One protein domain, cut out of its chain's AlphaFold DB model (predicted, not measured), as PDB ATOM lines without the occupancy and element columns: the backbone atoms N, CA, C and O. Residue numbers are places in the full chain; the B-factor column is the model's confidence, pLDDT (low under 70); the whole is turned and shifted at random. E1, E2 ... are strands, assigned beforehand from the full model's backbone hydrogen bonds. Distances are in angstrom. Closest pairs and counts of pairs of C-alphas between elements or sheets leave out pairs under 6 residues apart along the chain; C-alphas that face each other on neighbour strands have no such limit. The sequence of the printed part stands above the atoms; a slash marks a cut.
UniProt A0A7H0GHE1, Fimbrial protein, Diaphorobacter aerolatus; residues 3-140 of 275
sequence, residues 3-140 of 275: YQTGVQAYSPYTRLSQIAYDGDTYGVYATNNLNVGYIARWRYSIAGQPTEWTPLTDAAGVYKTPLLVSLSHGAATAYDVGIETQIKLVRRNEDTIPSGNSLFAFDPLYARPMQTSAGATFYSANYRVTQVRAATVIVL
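What this domain is: This is residues 3 to 140 of the 275 residues of the protein "Fimbrial protein" of Diaphorobacter aerolatus (UniProt A0A7H0GHE1). This is a rod of two strongly twisted sheets, in which E4 and E6 of one pack along E1, E7 and E9 of the other. The E2-E3 hairpin crosses the rod on one side, and loops reach past the strands at both ends. The printed part has 138 residues and nine strands, E1 to E9, with no named helix: all strand. E2-E3-E4-E6 is antiparallel, and the branched sheet pairs E1-E5, E1-E7, E7-E8 and E7-E9, also antiparallel. It is only just compact, close to loose, with a radius of gyration of the C-alphas of 16.9 A and spans of 57 by 27 by 24 A.

How they stand to each other: Start at E7, residues 106 to 117. On one side is E1, residues 3 to 10, with N 8 and O 112 2.9 A apart; on the other are E8, residues 120 to 123, and E9, residues 128 to 132, with N 122 to O 115 at 2.8 A and N 128 to O 111 at 2.7 A. E5, residues 69 to 72, is beside E1, N 5 to O 69 at 2.9 A. In the other sheet, E2, residues 15 to 21, E3, residues 24 to 30, and E4, residues 36 to 46, form a meander, each strand the antiparallel neighbour of the one before; look at N 16 and O 28, 2.8 A, and N 29 and O 38, 2.9 A. E6, residues 81 to 91, is the antiparallel neighbour of E4 and an edge strand of this sheet, with N 37 to O 90 at 2.8 A. Between the sheets, the closest C-alphas of E6 and E9 are Thr 85 and Thr 130, 6.9 A.

Where its parts are: Find C-alpha 3 at (314.154, 555.893, 494.292), where E1 begins; E7 runs 34.4 A, E4 32.8 A and E6 32.5 A. E9 ends at C-alpha 132, (310.994, 545.894, 462.965).

The domain as a whole: The C-alphas of Gly 74 and Thr 96, the farthest apart, are 57.5 A apart. The printed part has no cut; the links E4 to E5 and E6 to E7 are long. Look for pLDDT under 70 at residues 33, 72 to 76, 93 to 101 and 140.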
ATOM      1  N   TYR A   3     313.390 556.323 495.454       76.75
ATOM      2  CA  TYR A   3     314.154 555.893 494.292       76.75
ATOM      3  C   TYR A   3     313.646 556.643 493.071       76.75
ATOM      4  O   TYR A   3     312.440 556.812 492.888       76.75
ATOM      5  N   GLN A   4     314.566 557.075 492.220       83.69
ATOM      6  CA  GLN A   4     314.226 557.541 490.885       83.69
ATOM      7  C   GLN A   4     314.527 556.418 489.909       83.69
ATOM      8  O   GLN A   4     315.579 555.788 489.988       83.69
ATOM      9  N   THR A   5     313.611 556.137 488.997       85.88
ATOM     10  CA  THR A   5     313.827 555.146 487.946       85.88
ATOM     11  C   THR A   5     313.487 555.745 486.596       85.88
ATOM     12  O   THR A   5     312.709 556.695 486.481       85.88
ATOM     13  N   GLY A   6     314.125 555.211 485.569       88.31
ATOM     14  CA  GLY A   6     313.897 555.632 484.209       88.31
ATOM     15  C   GLY A   6     314.437 554.624 483.219       88.31
ATOM     16  O   GLY A   6     314.913 553.539 483.572       88.31
ATOM     17  N   VAL A   7     314.393 555.019 481.958       90.81
ATOM     18  CA  VAL A   7     315.001 554.282 480.862       90.81
ATOM     19  C   VAL A   7     315.995 555.192 480.172       90.81
ATOM     20  O   VAL A   7     315.719 556.359 479.898       90.81
ATOM     21  N   GLN A   8     317.162 554.634 479.886       91.12
ATOM     22  CA  GLN A   8     318.141 555.247 479.015       91.12
ATOM     23  C   GLN A   8     318.039 554.597 477.639       91.12
ATOM     24  O   GLN A   8     318.171 553.378 477.542       91.12
ATOM     25  N   ALA A   9     317.836 555.381 476.582       91.81
ATOM     26  CA  ALA A   9     317.723 554.868 475.222       91.81
ATOM     27  C   ALA A   9     318.582 555.641 474.220       91.81
ATOM     28  O   ALA A   9     318.969 556.779 474.469       91.81
ATOM     29  N   TYR A  10     318.903 555.013 473.093       90.81
ATOM     30  CA  TYR A  10     319.679 555.612 472.013       90.81
ATOM     31  C   TYR A  10     319.363 554.959 470.663       90.81
ATOM     32  O   TYR A  10     318.859 553.834 470.597       90.81
ATOM     33  N   SER A  11     319.685 555.667 469.577       90.19
ATOM     34  CA  SER A  11     319.650 555.098 468.227       90.19
ATOM     35  C   SER A  11     320.913 554.273 467.961       90.19
ATOM     36  O   SER A  11     322.015 554.819 468.104       90.19
ATOM     37  N   PRO A  12     320.807 553.006 467.517       89.38
ATOM     38  CA  PRO A  12     321.973 552.242 467.078       89.38
ATOM     39  C   PRO A  12     322.497 552.699 465.705       89.38
ATOM     40  O   PRO A  12     323.587 552.295 465.306       89.38
ATOM     41  N   TYR A  13     321.755 553.551 464.985       89.69
ATOM     42  CA  TYR A  13     322.113 554.029 463.651       89.69
ATOM     43  C   TYR A  13     322.573 555.488 463.655       89.69
ATOM     44  O   TYR A  13     322.122 556.313 464.452       89.69
ATOM     45  N   THR A  14     323.449 555.829 462.709       89.19
ATOM     46  CA  THR A  14     323.908 557.205 462.483       89.19
ATOM     47  C   THR A  14     322.751 558.104 462.066       89.19
ATOM     48  O   THR A  14     321.999 557.785 461.143       89.19
ATOM     49  N   ARG A  15     322.632 559.255 462.737       92.12
ATOM     50  CA  ARG A  15     321.703 560.318 462.351       92.12
ATOM     51  C   ARG A  15     322.203 560.973 461.067       92.12
ATOM     52  O   ARG A  15     323.287 561.546 461.052       92.12
ATOM     53  N   LEU A  16     321.413 560.880 460.008       91.25
ATOM     54  CA  LEU A  16     321.744 561.394 458.682       91.25
ATOM     55  C   LEU A  16     321.393 562.873 458.534       91.25
ATOM     56  O   LEU A  16     322.156 563.652 457.975       91.25
ATOM     57  N   SER A  17     320.218 563.248 459.026       92.12
ATOM     58  CA  SER A  17     319.680 564.604 458.963       92.12
ATOM     59  C   SER A  17     318.650 564.807 460.077       92.12
ATOM     60  O   SER A  17     318.484 563.946 460.948       92.12
ATOM     61  N   GLN A  18     317.975 565.952 460.073       94.12
ATOM     62  CA  GLN A  18     316.839 566.228 460.945       94.12
ATOM     63  C   GLN A  18     315.653 566.731 460.123       94.12
ATOM     64  O   GLN A  18     315.832 567.286 459.040       94.12
ATOM     65  N   ILE A  19     314.445 566.531 460.640       94.56
ATOM     66  CA  ILE A  19     313.199 566.981 460.018       94.56
ATOM     67  C   ILE A  19     312.216 567.460 461.089       94.56
ATOM     68  O   ILE A  19     312.158 566.889 462.179       94.56
ATOM     69  N   ALA A  20     311.444 568.499 460.772       96.12
ATOM     70  CA  ALA A  20     310.309 568.924 461.581       96.12
ATOM     71  C   ALA A  20     309.067 568.104 461.204       96.12
ATOM     72  O   ALA A  20     308.724 567.985 460.025       96.12
ATOM     73  N   TYR A  21     308.393 567.527 462.192       94.62
ATOM     74  CA  TYR A  21     307.193 566.725 461.993       94.62
ATOM     75  C   TYR A  21     306.295 566.815 463.227       94.62
ATOM     76  O   TYR A  21     306.787 566.685 464.337       94.62
ATOM     77  N   ASP A  22     304.988 567.021 463.043       92.19
ATOM     78  CA  ASP A  22     304.006 567.045 464.145       92.19
ATOM     79  C   ASP A  22     304.375 568.006 465.300       92.19
ATOM     80  O   ASP A  22     304.197 567.696 466.470       92.19
ATOM     81  N   GLY A  23     304.960 569.166 464.967       92.25
ATOM     82  CA  GLY A  23     305.393 570.176 465.945       92.25
ATOM     83  C   GLY A  23     306.753 569.920 466.609       92.25
ATOM     84  O   GLY A  23     307.287 570.827 467.239       92.25
ATOM     85  N   ASP A  24     307.356 568.748 466.403       95.12
ATOM     86  CA  ASP A  24     308.634 568.350 466.996       95.12
ATOM     87  C   ASP A  24     309.760 568.251 465.957       95.12
ATOM     88  O   ASP A  24     309.542 568.147 464.747       95.12
ATOM     89  N   THR A  25     311.005 568.231 466.439       96.12
ATOM     90  CA  THR A  25     312.182 567.919 465.617       96.12
ATOM     91  C   THR A  25     312.595 566.468 465.818       96.12
ATOM     92  O   THR A  25     312.756 566.014 466.947       96.12
ATOM     93  N   TYR A  26     312.839 565.761 464.717       96.31
ATOM     94  CA  TYR A  26     313.262 564.364 464.702       96.31
ATOM     95  C   TYR A  26     314.606 564.200 464.002       96.31
ATOM     96  O   TYR A  26     314.883 564.871 463.007       96.31
ATOM     97  N   GLY A  27     315.427 563.269 464.483       94.69
ATOM     98  CA  GLY A  27     316.553 562.729 463.730       94.69
ATOM     99  C   GLY A  27     316.069 561.746 462.664       94.69
ATOM    100  O   GLY A  27     315.200 560.917 462.930       94.69
ATOM    101  N   VAL A  28     316.637 561.831 461.462       94.19
ATOM    102  CA  VAL A  28     316.411 560.871 460.376       94.19
ATOM    103  C   VAL A  28     317.540 559.850 460.380       94.19
ATOM    104  O   VAL A  28     318.713 560.214 460.286       94.19
ATOM    105  N   TYR A  29     317.188 558.571 460.450       92.25
ATOM    106  CA  TYR A  29     318.128 557.452 460.525       92.25
ATOM    107  C   TYR A  29     317.977 556.536 459.310       92.25
ATOM    108  O   TYR A  29     316.886 556.404 458.755       92.25
ATOM    109  N   ALA A  30     319.072 555.917 458.866       87.75
ATOM    110  CA  ALA A  30     319.052 554.987 457.738       87.75
ATOM    111  C   ALA A  30     318.340 553.671 458.096       87.75
ATOM    112  O   ALA A  30     318.490 553.170 459.206       87.75
ATOM    113  N   THR A  31     317.647 553.070 457.125       85.19
ATOM    114  CA  THR A  31     317.362 551.624 457.148       85.19
ATOM    115  C   THR A  31     318.464 550.853 456.407       85.19
ATOM    116  O   THR A  31     319.265 551.443 455.676       85.19
ATOM    117  N   ASN A  32     318.516 549.530 456.586       74.12
ATOM    118  CA  ASN A  32     319.640 548.693 456.148       74.12
ATOM    119  C   ASN A  32     319.736 548.450 454.626       74.12
ATOM    120  O   ASN A  32     320.767 547.961 454.174       74.12
ATOM    121  N   ASN A  33     318.697 548.724 453.823       68.69
ATOM    122  CA  ASN A  33     318.675 548.257 452.424       68.69
ATOM    123  C   ASN A  33     317.873 549.056 451.399       68.69
ATOM    124  O   ASN A  33     317.888 548.682 450.229       68.69
ATOM    125  N   LEU A  34     317.186 550.127 451.779       71.69
ATOM    126  CA  LEU A  34     316.484 550.981 450.820       71.69
ATOM    127  C   LEU A  34     316.872 552.443 451.047       71.69
ATOM    128  O   LEU A  34     317.330 552.817 452.126       71.69
ATOM    129  N   ASN A  35     316.623 553.305 450.053       78.06
ATOM    130  CA  ASN A  35     316.661 554.771 450.204       78.06
ATOM    131  C   ASN A  35     315.493 555.299 451.073       78.06
ATOM    132  O   ASN A  35     314.913 556.358 450.827       78.06
ATOM    133  N   VAL A  36     315.146 554.526 452.099       83.62
ATOM    134  CA  VAL A  36     314.131 554.764 453.113       83.62
ATOM    135  C   VAL A  36     314.873 554.961 454.427       83.62
ATOM    136  O   VAL A  36     315.713 554.148 454.814       83.62
ATOM    137  N   GLY A  37     314.589 556.065 455.096       89.56
ATOM    138  CA  GLY A  37     314.969 556.290 456.478       89.56
ATOM    139  C   GLY A  37     313.773 556.125 457.404       89.56
ATOM    140  O   GLY A  37     312.649 555.853 456.972       89.56
ATOM    141  N   TYR A  38     314.003 556.339 458.689       93.12
ATOM    142  CA  TYR A  38     312.941 556.446 459.674       93.12
ATOM    143  C   TYR A  38     313.197 557.619 460.620       93.12
ATOM    144  O   TYR A  38     314.341 557.994 460.879       93.12
ATOM    145  N   ILE A  39     312.109 558.180 461.133       95.62
ATOM    146  CA  ILE A  39     312.090 558.996 462.343       95.62
ATOM    147  C   ILE A  39     311.390 558.198 463.440       95.62
ATOM    148  O   ILE A  39     310.523 557.368 463.143       95.62
ATOM    149  N   ALA A  40     311.757 558.431 464.695       95.62
ATOM    150  CA  ALA A  40     311.161 557.730 465.823       95.62
ATOM    151  C   ALA A  40     310.870 558.674 466.989       95.62
ATOM    152  O   ALA A  40     311.625 559.609 467.247       95.62
ATOM    153  N   ARG A  41     309.802 558.384 467.726       94.62
ATOM    154  CA  ARG A  41     309.616 558.829 469.110       94.62
ATOM    155  C   ARG A  41     309.461 557.613 469.995       94.62
ATOM    156  O   ARG A  41     309.025 556.554 469.540       94.62
ATOM    157  N   TRP A  42     309.818 557.764 471.255       94.31
ATOM    158  CA  TRP A  42     309.756 556.681 472.217       94.31
ATOM    159  C   TRP A  42     309.242 557.176 473.559       94.31
ATOM    160  O   TRP A  42     309.344 558.358 473.885       94.31
ATOM    161  N   ARG A  43     308.672 556.260 474.326       92.88
ATOM    162  CA  ARG A  43     308.312 556.462 475.726       92.88
ATOM    163  C   ARG A  43     308.578 555.176 476.484       92.88
ATOM    164  O   ARG A  43     308.759 554.111 475.889       92.88
ATOM    165  N   TYR A  44     308.585 555.268 477.799       91.44
ATOM    166  CA  TYR A  44     308.649 554.093 478.645       91.44
ATOM    167  C   TYR A  44     307.553 554.158 479.698       91.44
ATOM    168  O   TYR A  44     307.018 555.228 479.981       91.44
ATOM    169  N   SER A  45     307.187 553.011 480.249       89.94
ATOM    170  CA  SER A  45     306.218 552.922 481.330       89.94
ATOM    171  C   SER A  45     306.825 552.223 482.528       89.94
ATOM    172  O   SER A  45     307.619 551.294 482.388       89.94
ATOM    173  N   ILE A  46     306.465 552.691 483.715       85.94
ATOM    174  CA  ILE A  46     306.871 552.097 484.984       85.94
ATOM    175  C   ILE A  46     305.605 551.734 485.738       85.94
ATOM    176  O   ILE A  46     304.749 552.594 485.939       85.94
ATOM    177  N   ALA A  47     305.475 550.467 486.138       82.06
ATOM    178  CA  ALA A  47     304.278 549.973 486.827       82.06
ATOM    179  C   ALA A  47     302.972 550.336 486.081       82.06
ATOM    180  O   ALA A  47     301.973 550.733 486.679       82.06
ATOM    181  N   GLY A  48     303.005 550.252 484.745       81.62
ATOM    182  CA  GLY A  48     301.869 550.562 483.872       81.62
ATOM    183  C   GLY A  48     301.614 552.051 483.610       81.62
ATOM    184  O   GLY A  48     300.729 552.361 482.819       81.62
ATOM    185  N   GLN A  49     302.377 552.971 484.208       85.44
ATOM    186  CA  GLN A  49     302.240 554.414 483.977       85.44
ATOM    187  C   GLN A  49     303.229 554.889 482.903       85.44
ATOM    188  O   GLN A  49     304.439 554.832 483.147       85.44
ATOM    189  N   PRO A  50     302.763 555.308 481.711       89.50
ATOM    190  CA  PRO A  50     303.634 555.765 480.635       89.50
ATOM    191  C   PRO A  50     304.142 557.190 480.874       89.50
ATOM    192  O   PRO A  50     303.427 558.041 481.399       89.50
ATOM    193  N   THR A  51     305.364 557.467 480.427       91.00
ATOM    194  CA  THR A  51     305.868 558.831 480.269       91.00
ATOM    195  C   THR A  51     305.316 559.484 479.006       91.00
ATOM    196  O   THR A  51     304.797 558.817 478.103       91.00
ATOM    197  N   GLU A  52     305.533 560.792 478.896       91.62
ATOM    198  CA  GLU A  52     305.359 561.512 477.639       91.62
ATOM    199  C   GLU A  52     306.267 560.963 476.532       91.62
ATOM    200  O   GLU A  52     307.343 560.398 476.780       91.62
ATOM    201  N   TRP A  53     305.817 561.139 475.291       93.19
ATOM    202  CA  TRP A  53     306.601 560.789 474.113       93.19
ATOM    203  C   TRP A  53     307.801 561.718 473.967       93.19
ATOM    204  O   TRP A  53     307.684 562.936 474.031       93.19
ATOM    205  N   THR A  54     308.965 561.130 473.718       93.00
ATOM    206  CA  THR A  54     310.213 561.850 473.471       93.00
ATOM    207  C   THR A  54     310.669 561.599 472.031       93.00
ATOM    208  O   THR A  54     310.923 560.442 471.668       93.00
ATOM    209  N   PRO A  55     310.793 562.639 471.188       94.31
ATOM    210  CA  PRO A  55     311.389 562.515 469.862       94.31
ATOM    211  C   PRO A  55     312.842 562.042 469.946       94.31
ATOM    212  O   PRO A  55     313.638 562.537 470.749       94.31
ATOM    213  N   LEU A  56     313.214 561.091 469.092       93.44
ATOM    214  CA  LEU A  56     314.597 560.659 468.950       93.44
ATOM    215  C   LEU A  56     315.338 561.676 468.078       93.44
ATOM    216  O   LEU A  56     315.012 561.851 466.903       93.44
ATOM    217  N   THR A  57     316.322 562.363 468.656       92.31
ATOM    218  CA  THR A  57     317.063 563.442 467.978       92.31
ATOM    219  C   THR A  57     318.564 563.211 467.944       92.31
ATOM    220  O   THR A  57     319.289 563.963 467.298       92.31
ATOM    221  N   ASP A  58     319.050 562.169 468.603       86.50
ATOM    222  CA  ASP A  58     320.451 562.011 468.969       86.50
ATOM    223  C   ASP A  58     321.331 561.420 467.880       86.50
ATOM    224  O   ASP A  58     320.868 560.732 466.973       86.50
ATOM    225  N   ALA A  59     322.631 561.689 467.970       82.62
ATOM    226  CA  ALA A  59     323.604 560.963 467.165       82.62
ATOM    227  C   ALA A  59     323.668 559.482 467.596       82.62
ATOM    228  O   ALA A  59     323.220 559.120 468.686       82.62
ATOM    229  N   ALA A  60     324.239 558.624 466.743       78.44
ATOM    230  CA  ALA A  60     324.423 557.209 467.072       78.44
ATOM    231  C   ALA A  60     325.162 557.044 468.404       78.44
ATOM    232  O   ALA A  60     326.175 557.701 468.639       78.44
ATOM    233  N   GLY A  61     324.661 556.156 469.265       73.69
ATOM    234  CA  GLY A  61     325.299 555.854 470.551       73.69
ATOM    235  C   GLY A  61     325.178 556.948 471.619       73.69
ATOM    236  O   GLY A  61     325.659 556.749 472.732       73.69
ATOM    237  N   VAL A  62     324.535 558.084 471.323       84.25
ATOM    238  CA  VAL A  62     324.284 559.135 472.316       84.25
ATOM    239  C   VAL A  62     323.013 558.797 473.085       84.25
ATOM    240  O   VAL A  62     321.916 558.742 472.531       84.25
ATOM    241  N   TYR A  63     323.186 558.552 474.380       83.31
ATOM    242  CA  TYR A  63     322.107 558.166 475.275       83.31
ATOM    243  C   TYR A  63     321.215 559.349 475.660       83.31
ATOM    244  O   TYR A  63     321.700 560.399 476.086       83.31
ATOM    245  N   LYS A  64     319.902 559.127 475.625       80.75
ATOM    246  CA  LYS A  64     318.890 559.975 476.250       80.75
ATOM    247  C   LYS A  64     318.244 559.289 477.425       80.75
ATOM    248  O   LYS A  64     317.824 558.139 477.353       80.75
ATOM    249  N   THR A  65     318.099 560.068 478.478       77.31
ATOM    250  CA  THR A  65     317.281 559.756 479.638       77.31
ATOM    251  C   THR A  65     316.207 560.834 479.707       77.31
ATOM    252  O   THR A  65     316.530 561.974 480.055       77.31
ATOM    253  N   PRO A  66     314.954 560.538 479.325       70.12
ATOM    254  CA  PRO A  66     313.838 561.424 479.604       70.12
ATOM    255  C   PRO A  66     313.680 561.611 481.117       70.12
ATOM    256  O   PRO A  66     314.380 560.976 481.912       70.12
ATOM    257  N   LEU A  67     312.741 562.475 481.504       75.88
ATOM    258  CA  LEU A  67     312.400 562.755 482.900       75.88
ATOM    259  C   LEU A  67     312.347 561.467 483.736       75.88
ATOM    260  O   LEU A  67     311.638 560.531 483.372       75.88
ATOM    261  N   LEU A  68     313.097 561.431 484.842       78.12
ATOM    262  CA  LEU A  68     313.072 560.316 485.789       78.12
ATOM    263  C   LEU A  68     311.761 560.327 486.577       78.12
ATOM    264  O   LEU A  68     311.329 561.374 487.065       78.12
ATOM    265  N   VAL A  69     311.164 559.154 486.763       77.75
ATOM    266  CA  VAL A  69     309.965 558.996 487.587       77.75
ATOM    267  C   VAL A  69     310.395 558.679 489.014       77.75
ATOM    268  O   VAL A  69     311.172 557.752 489.262       77.75
ATOM    269  N   SER A  70     309.896 559.466 489.965       77.75
ATOM    270  CA  SER A  70     310.117 559.207 491.387       77.75
ATOM    271  C   SER A  70     309.110 558.173 491.877       77.75
ATOM    272  O   SER A  70     307.905 558.377 491.753       77.75
ATOM    273  N   LEU A  71     309.602 557.082 492.455       72.12
ATOM    274  CA  LEU A  71     308.782 556.065 493.098       72.12
ATOM    275  C   LEU A  71     309.042 556.068 494.607       72.12
ATOM    276  O   LEU A  71     310.184 555.957 495.066       72.12
ATOM    277  N   SER A  72     307.969 556.142 495.393       65.31
ATOM    278  CA  SER A  72     307.990 555.801 496.813       65.31
ATOM    279  C   SER A  72     307.683 554.311 496.961       65.31
ATOM    280  O   SER A  72     306.531 553.887 496.908       65.31
ATOM    281  N   HIS A  73     308.719 553.491 497.131       63.44
ATOM    282  CA  HIS A  73     308.536 552.063 497.375       63.44
ATOM    283  C   HIS A  73     309.444 551.548 498.496       63.44
ATOM    284  O   HIS A  73     310.514 552.107 498.754       63.44
ATOM    285  N   GLY A  74     308.998 550.491 499.184       56.53
ATOM    286  CA  GLY A  74     309.844 549.723 500.097       56.53
ATOM    287  C   GLY A  74     310.989 549.034 499.347       56.53
ATOM    288  O   GLY A  74     310.941 548.877 498.128       56.53
ATOM    289  N   ALA A  75     312.042 548.631 500.054       55.28
ATOM    290  CA  ALA A  75     313.087 547.813 499.443       55.28
ATOM    291  C   ALA A  75     312.492 546.476 498.932       55.28
ATOM    292  O   ALA A  75     311.683 545.876 499.633       55.28
ATOM    293  N   ALA A  76     312.942 546.013 497.755       60.00
ATOM    294  CA  ALA A  76     312.725 544.671 497.177       60.00
ATOM    295  C   ALA A  76     311.453 544.367 496.349       60.00
ATOM    296  O   ALA A  76     311.189 543.197 496.077       60.00
ATOM    297  N   THR A  77     310.711 545.358 495.855       72.31
ATOM    298  CA  THR A  77     309.532 545.074 495.006       72.31
ATOM    299  C   THR A  77     309.852 545.204 493.522       72.31
ATOM    300  O   THR A  77     310.334 546.243 493.068       72.31
ATOM    301  N   ALA A  78     309.587 544.140 492.761       77.62
ATOM    302  CA  ALA A  78     309.738 544.137 491.311       77.62
ATOM    303  C   ALA A  78     308.614 544.941 490.642       77.62
ATOM    304  O   ALA A  78     307.468 544.923 491.093       77.62
ATOM    305  N   TYR A  79     308.944 545.624 489.551       78.81
ATOM    306  CA  TYR A  79     307.989 546.336 488.711       78.81
ATOM    307  C   TYR A  79     308.334 546.126 487.241       78.81
ATOM    308  O   TYR A  79     309.504 545.980 486.876       78.81
ATOM    309  N   ASP A  80     307.307 546.153 486.399       84.00
ATOM    310  CA  ASP A  80     307.492 546.078 484.960       84.00
ATOM    311  C   ASP A  80     307.933 547.426 484.395       84.00
ATOM    312  O   ASP A  80     307.415 548.489 484.762       84.00
ATOM    313  N   VAL A  81     308.889 547.348 483.469       86.81
ATOM    314  CA  VAL A  81     309.331 548.468 482.641       86.81
ATOM    315  C   VAL A  81     308.926 548.181 481.203       86.81
ATOM    316  O   VAL A  81     309.487 547.291 480.558       86.81
ATOM    317  N   GLY A  82     307.946 548.929 480.704       88.94
ATOM    318  CA  GLY A  82     307.530 548.898 479.307       88.94
ATOM    319  C   GLY A  82     308.330 549.894 478.476       88.94
ATOM    320  O   GLY A  82     308.728 550.948 478.967       88.94
ATOM    321  N   ILE A  83     308.576 549.565 477.210       90.88
ATOM    322  CA  ILE A  83     309.249 550.450 476.256       90.88
ATOM    323  C   ILE A  83     308.430 550.439 474.978       90.88
ATOM    324  O   ILE A  83     308.175 549.379 474.406       90.88
ATOM    325  N   GLU A  84     308.030 551.621 474.537       93.19
ATOM    326  CA  GLU A  84     307.231 551.806 473.338       93.19
ATOM    327  C   GLU A  84     307.979 552.714 472.372       93.19
ATOM    328  O   GLU A  84     308.399 553.817 472.729       93.19
ATOM    329  N   THR A  85     308.105 552.260 471.129       94.38
ATOM    330  CA  THR A  85     308.698 553.037 470.042       94.38
ATOM    331  C   THR A  85     307.672 553.185 468.937       94.38
ATOM    332  O   THR A  85     307.134 552.195 468.440       94.38
ATOM    333  N   GLN A  86     307.434 554.421 468.514       95.50
ATOM    334  CA  GLN A  86     306.665 554.718 467.320       95.50
ATOM    335  C   GLN A  86     307.612 555.196 466.230       95.50
ATOM    336  O   GLN A  86     308.391 556.127 466.439       95.50
ATOM    337  N   ILE A  87     307.519 554.571 465.059       94.25
ATOM    338  CA  ILE A  87     308.312 554.945 463.892       94.25
ATOM    339  C   ILE A  87     307.434 555.532 462.796       94.25
ATOM    340  O   ILE A  87     306.283 555.136 462.611       94.25
ATOM    341  N   LYS A  88     308.026 556.428 462.014       93.50
ATOM    342  CA  LYS A  88     307.516 556.832 460.711       93.50
ATOM    343  C   LYS A  88     308.623 556.676 459.684       93.50
ATOM    344  O   LYS A  88     309.733 557.166 459.875       93.50
ATOM    345  N   LEU A  89     308.309 555.992 458.592       90.25
ATOM    346  CA  LEU A  89     309.227 555.845 457.470       90.25
ATOM    347  C   LEU A  89     309.254 557.141 456.667       90.25
ATOM    348  O   LEU A  89     308.211 557.739 456.393       90.25
ATOM    349  N   VAL A  90     310.453 557.568 456.295       89.19
ATOM    350  CA  VAL A  90     310.696 558.788 455.526       89.19
ATOM    351  C   VAL A  90     311.560 558.468 454.316       89.19
ATOM    352  O   VAL A  90     312.354 557.528 454.317       89.19
ATOM    353  N   ARG A  91     311.411 559.244 453.250       83.31
ATOM    354  CA  ARG A  91     312.279 559.134 452.077       83.31
ATOM    355  C   ARG A  91     313.639 559.759 452.406       83.31
ATOM    356  O   ARG A  91     313.671 560.859 452.945       83.31
ATOM    357  N   ARG A  92     314.739 559.063 452.097       77.50
ATOM    358  CA  ARG A  92     316.103 559.557 452.364       77.50
ATOM    359  C   ARG A  92     316.649 560.412 451.215       77.50
ATOM    360  O   ARG A  92     317.251 561.445 451.473       77.50
ATOM    361  N   ASN A  93     316.403 559.987 449.972       68.19
ATOM    362  CA  ASN A  93     316.947 560.592 448.751       68.19
ATOM    363  C   ASN A  93     315.850 560.720 447.671       68.19
ATOM    364  O   ASN A  93     314.825 560.034 447.741       68.19
ATOM    365  N   GLU A  94     316.093 561.524 446.630       57.12
ATOM    366  CA  GLU A  94     315.282 561.524 445.395       57.12
ATOM    367  C   GLU A  94     315.430 560.229 444.580       57.12
ATOM    368  O   GLU A  94     314.577 559.919 443.746       57.12
ATOM    369  N   ASP A  95     316.466 559.440 444.874       55.62
ATOM    370  CA  ASP A  95     316.703 558.141 444.261       55.62
ATOM    371  C   ASP A  95     315.459 557.249 444.324       55.62
ATOM    372  O   ASP A  95     314.736 557.157 445.328       55.62
ATOM    373  N   THR A  96     315.215 556.545 443.226       57.50
ATOM    374  CA  THR A  96     314.093 555.627 443.091       57.50
ATOM    375  C   THR A  96     314.172 554.532 444.153       57.50
ATOM    376  O   THR A  96     315.142 553.787 444.244       57.50
ATOM    377  N   ILE A  97     313.119 554.416 444.967       64.31
ATOM    378  CA  ILE A  97     312.880 553.217 445.773       64.31
ATOM    379  C   ILE A  97     312.275 552.197 444.806       64.31
ATOM    380  O   ILE A  97     311.178 552.458 444.294       64.31
ATOM    381  N   PRO A  98     312.960 551.082 444.494       60.06
ATOM    382  CA  PRO A  98     312.390 550.082 443.609       60.06
ATOM    383  C   PRO A  98     311.148 549.496 444.295       60.06
ATOM    384  O   PRO A  98     311.214 549.045 445.440       60.06
ATOM    385  N   SER A  99     309.993 549.582 443.635       59.78
ATOM    386  CA  SER A  99     308.719 549.175 444.239       59.78
ATOM    387  C   SER A  99     308.668 547.658 444.457       59.78
ATOM    388  O   SER A  99     309.371 546.910 443.780       59.78
ATOM    389  N   GLY A 100     307.876 547.202 445.429       59.88
ATOM    390  CA  GLY A 100     307.740 545.777 445.756       59.88
ATOM    391  C   GLY A 100     308.877 545.199 446.608       59.88
ATOM    392  O   GLY A 100     308.903 543.995 446.844       59.88
ATOM    393  N   ASN A 101     309.800 546.033 447.100       68.88
ATOM    394  CA  ASN A 101     310.852 545.591 448.014       68.88
ATOM    395  C   ASN A 101     310.394 545.673 449.470       68.88
ATOM    396  O   ASN A 101     309.774 546.652 449.902       68.88
ATOM    397  N   SER A 102     310.757 544.651 450.239       74.00
ATOM    398  CA  SER A 102     310.604 544.652 451.686       74.00
ATOM    399  C   SER A 102     311.798 545.297 452.380       74.00
ATOM    400  O   SER A 102     312.952 545.057 452.008       74.00
ATOM    401  N   LEU A 103     311.537 546.027 453.462       77.75
ATOM    402  CA  LEU A 103     312.600 546.394 454.397       77.75
ATOM    403  C   LEU A 103     313.165 545.131 455.069       77.75
ATOM    404  O   LEU A 103     312.415 544.214 455.427       77.75
ATOM    405  N   PHE A 104     314.491 545.078 455.241       82.19
ATOM    406  CA  PHE A 104     315.089 544.102 456.155       82.19
ATOM    407  C   PHE A 104     314.745 544.452 457.598       82.19
ATOM    408  O   PHE A 104     314.286 545.555 457.897       82.19
ATOM    409  N   ALA A 105     315.006 543.503 458.495       87.62
ATOM    410  CA  ALA A 105     314.962 543.791 459.914       87.62
ATOM    411  C   ALA A 105     315.914 544.948 460.254       87.62
ATOM    412  O   ALA A 105     317.034 545.029 459.738       87.62
ATOM    413  N   PHE A 106     315.435 545.844 461.107       90.25
ATOM    414  CA  PHE A 106     316.208 546.935 461.682       90.25
ATOM    415  C   PHE A 106     315.657 547.268 463.065       90.25
ATOM    416  O   PHE A 106     314.489 546.991 463.359       90.25
ATOM    417  N   ASP A 107     316.496 547.879 463.893       92.81
ATOM    418  CA  ASP A 107     316.211 548.090 465.306       92.81
ATOM    419  C   ASP A 107     316.135 549.592 465.627       92.81
ATOM    420  O   ASP A 107     317.167 550.226 465.848       92.81
ATOM    421  N   PRO A 108     314.939 550.215 465.634       92.25
ATOM    422  CA  PRO A 108     314.823 551.668 465.766       92.25
ATOM    423  C   PRO A 108     315.445 552.279 467.029       92.25
ATOM    424  O   PRO A 108     315.821 553.452 467.005       92.25
ATOM    425  N   LEU A 109     315.496 551.516 468.128       93.31
ATOM    426  CA  LEU A 109     315.875 551.998 469.454       93.31
ATOM    427  C   LEU A 109     316.473 550.872 470.303       93.31
ATOM    428  O   LEU A 109     315.893 549.785 470.413       93.31
ATOM    429  N   TYR A 110     317.599 551.165 470.953       93.75
ATOM    430  CA  TYR A 110     318.157 550.362 472.040       93.75
ATOM    431  C   TYR A 110     317.911 551.084 473.355       93.75
ATOM    432  O   TYR A 110     318.115 552.293 473.448       93.75
ATOM    433  N   ALA A 111     317.493 550.355 474.383       93.00
ATOM    434  CA  ALA A 111     317.111 550.943 475.654       93.00
ATOM    435  C   ALA A 111     317.479 550.047 476.839       93.00
ATOM    436  O   ALA A 111     317.462 548.824 476.738       93.00
ATOM    437  N   ARG A 112     317.810 550.642 477.983       91.56
ATOM    438  CA  ARG A 112     318.097 549.919 479.226       91.56
ATOM    439  C   ARG A 112     317.460 550.618 480.429       91.56
ATOM    440  O   ARG A 112     317.519 551.846 480.512       91.56
ATOM    441  N   PRO A 113     316.877 549.863 481.374       90.50
ATOM    442  CA  PRO A 113     316.427 550.419 482.643       90.50
ATOM    443  C   PRO A 113     317.582 551.007 483.453       90.50
ATOM    444  O   PRO A 113     318.706 550.490 483.427       90.50
ATOM    445  N   MET A 114     317.281 552.058 484.205       88.25
ATOM    446  CA  MET A 114     318.190 552.670 485.163       88.25
ATOM    447  C   MET A 114     317.470 553.057 486.458       88.25
ATOM    448  O   MET A 114     316.250 553.257 486.487       88.25
ATOM    449  N   GLN A 115     318.247 553.178 487.529       87.62
ATOM    450  CA  GLN A 115     317.780 553.594 488.844       87.62
ATOM    451  C   GLN A 115     318.804 554.527 489.487       87.62
ATOM    452  O   GLN A 115     319.999 554.245 489.473       87.62
ATOM    453  N   THR A 116     318.335 555.609 490.095       85.62
ATOM    454  CA  THR A 116     319.143 556.530 490.890       85.62
ATOM    455  C   THR A 116     318.679 556.481 492.345       85.62
ATOM    456  O   THR A 116     317.486 556.575 492.644       85.62
ATOM    457  N   SER A 117     319.630 556.300 493.261       84.06
ATOM    458  CA  SER A 117     319.406 556.195 494.704       84.06
ATOM    459  C   SER A 117     320.552 556.850 495.460       84.06
ATOM    460  O   SER A 117     321.708 556.527 495.200       84.06
ATOM    461  N   ALA A 118     320.243 557.740 496.407       83.44
ATOM    462  CA  ALA A 118     321.235 558.381 497.280       83.44
ATOM    463  C   ALA A 118     322.457 558.968 496.526       83.44
ATOM    464  O   ALA A 118     323.589 558.861 496.984       83.44
ATOM    465  N   GLY A 119     322.230 559.558 495.345       81.81
ATOM    466  CA  GLY A 119     323.277 560.148 494.499       81.81
ATOM    467  C   GLY A 119     324.019 559.169 493.576       81.81
ATOM    468  O   GLY A 119     324.749 559.614 492.695       81.81
ATOM    469  N   ALA A 120     323.807 557.857 493.709       86.56
ATOM    470  CA  ALA A 120     324.373 556.842 492.821       86.56
ATOM    471  C   ALA A 120     323.381 556.444 491.719       86.56
ATOM    472  O   ALA A 120     322.180 556.351 491.970       86.56
ATOM    473  N   THR A 121     323.884 556.177 490.509       88.44
ATOM    474  CA  THR A 121     323.081 555.720 489.364       88.44
ATOM    475  C   THR A 121     323.525 554.336 488.911       88.44
ATOM    476  O   THR A 121     324.709 554.097 488.681       88.44
ATOM    477  N   PHE A 122     322.557 553.446 488.737       88.38
ATOM    478  CA  PHE A 122     322.731 552.060 488.334       88.38
ATOM    479  C   PHE A 122     322.026 551.824 487.003       88.38
ATOM    480  O   PHE A 122     320.911 552.301 486.787       88.38
ATOM    481  N   TYR A 123     322.666 551.061 486.123       90.06
ATOM    482  CA  TYR A 123     322.127 550.693 484.819       90.06
ATOM    483  C   TYR A 123     321.990 549.180 484.734       90.06
ATOM    484  O   TYR A 123     322.869 548.444 485.183       90.06
ATOM    485  N   SER A 124     320.923 548.712 484.094       88.69
ATOM    486  CA  SER A 124     320.854 547.322 483.655       88.69
ATOM    487  C   SER A 124     322.004 547.025 482.688       88.69
ATOM    488  O   SER A 124     322.236 547.778 481.738       88.69
ATOM    489  N   ALA A 125     322.688 545.899 482.899       86.56
ATOM    490  CA  ALA A 125     323.683 545.384 481.958       86.56
ATOM    491  C   ALA A 125     323.044 544.897 480.643       86.56
ATOM    492  O   ALA A 125     323.700 544.860 479.606       86.56
ATOM    493  N   ASN A 126     321.753 544.549 480.680       88.75
ATOM    494  CA  ASN A 126     321.015 544.044 479.530       88.75
ATOM    495  C   ASN A 126     320.255 545.168 478.829       88.75
ATOM    496  O   ASN A 126     319.457 545.874 479.460       88.75
ATOM    497  N   TYR A 127     320.455 545.264 477.515       89.31
ATOM    498  CA  TYR A 127     319.656 546.105 476.635       89.31
ATOM    499  C   TYR A 127     318.374 545.394 476.205       89.31
ATOM    500  O   TYR A 127     318.323 544.178 476.009       89.31
ATOM    501  N   ARG A 128     317.330 546.191 476.025       91.38
ATOM    502  CA  ARG A 128     316.107 545.857 475.310       91.38
ATOM    503  C   ARG A 128     316.151 546.546 473.957       91.38
ATOM    504  O   ARG A 128     316.547 547.706 473.853       91.38
ATOM    505  N   VAL A 129     315.749 545.811 472.931       91.44
ATOM    506  CA  VAL A 129     315.773 546.266 471.544       91.44
ATOM    507  C   VAL A 129     314.345 546.277 471.033       91.44
ATOM    508  O   VAL A 129     313.642 545.271 471.137       91.44
ATOM    509  N   THR A 130     313.903 547.408 470.487       92.44
ATOM    510  CA  THR A 130     312.685 547.426 469.671       92.44
ATOM    511  C   THR A 130     313.071 547.081 468.246       92.44
ATOM    512  O   THR A 130     313.994 547.701 467.722       92.44
ATOM    513  N   GLN A 131     312.379 546.121 467.633       91.25
ATOM    514  CA  GLN A 131     312.732 545.588 466.321       91.25
ATOM    515  C   GLN A 131     311.557 545.670 465.350       91.25
ATOM    516  O   GLN A 131     310.441 545.250 465.662       91.25
ATOM    517  N   VAL A 132     311.840 546.135 464.135       90.06
ATOM    518  CA  VAL A 132     310.994 545.894 462.965       90.06
ATOM    519  C   VAL A 132     311.461 544.595 462.328       90.06
ATOM    520  O   VAL A 132     312.638 544.448 462.003       90.06
ATOM    521  N   ARG A 133     310.557 543.627 462.172       88.31
ATOM    522  CA  ARG A 133     310.892 542.333 461.567       88.31
ATOM    523  C   ARG A 133     311.080 542.485 460.058       88.31
ATOM    524  O   ARG A 133     310.475 543.341 459.418       88.31
ATOM    525  N   ALA A 134     311.910 541.625 459.476       83.19
ATOM    526  CA  ALA A 134     312.050 541.571 458.027       83.19
ATOM    527  C   ALA A 134     310.697 541.254 457.364       83.19
ATOM    528  O   ALA A 134     309.892 540.509 457.923       83.19
ATOM    529  N   ALA A 135     310.466 541.812 456.173       77.31
ATOM    530  CA  ALA A 135     309.273 541.555 455.359       77.31
ATOM    531  C   ALA A 135     307.915 541.966 455.962       77.31
ATOM    532  O   ALA A 135     306.884 541.692 455.355       77.31
ATOM    533  N   THR A 136     307.875 542.691 457.088       80.31
ATOM    534  CA  THR A 136     306.610 543.240 457.619       80.31
ATOM    535  C   THR A 136     306.209 544.563 456.977       80.31
ATOM    536  O   THR A 136     305.054 544.964 457.067       80.31
ATOM    537  N   VAL A 137     307.157 545.257 456.343       78.62
ATOM    538  CA  VAL A 137     306.912 546.507 455.624       78.62
ATOM    539  C   VAL A 137     307.312 546.329 454.168       78.62
ATOM    540  O   VAL A 137     308.483 546.084 453.865       78.62
ATOM    541  N   ILE A 138     306.341 546.518 453.279       73.75
ATOM    542  CA  ILE A 138     306.537 546.572 451.831       73.75
ATOM    543  C   ILE A 138     306.383 548.027 451.405       73.75
ATOM    544  O   ILE A 138     305.360 548.657 451.678       73.75
ATOM    545  N   VAL A 139     307.402 548.570 450.743       71.38
ATOM    546  CA  VAL A 139     307.350 549.940 450.230       71.38
ATOM    547  C   VAL A 139     306.878 549.900 448.783       71.38
ATOM    548  O   VAL A 139     307.565 549.387 447.898       71.38
ATOM    549  N   LEU A 140     305.685 550.447 448.550       65.62
ATOM    550  CA  LEU A 140     305.104 550.582 447.221       65.62
ATOM    551  C   LEU A 140     305.324 552.005 446.710       65.62
ATOM    552  O   LEU A 140     304.983 552.982 447.378       65.62
TER     553      LEU A 140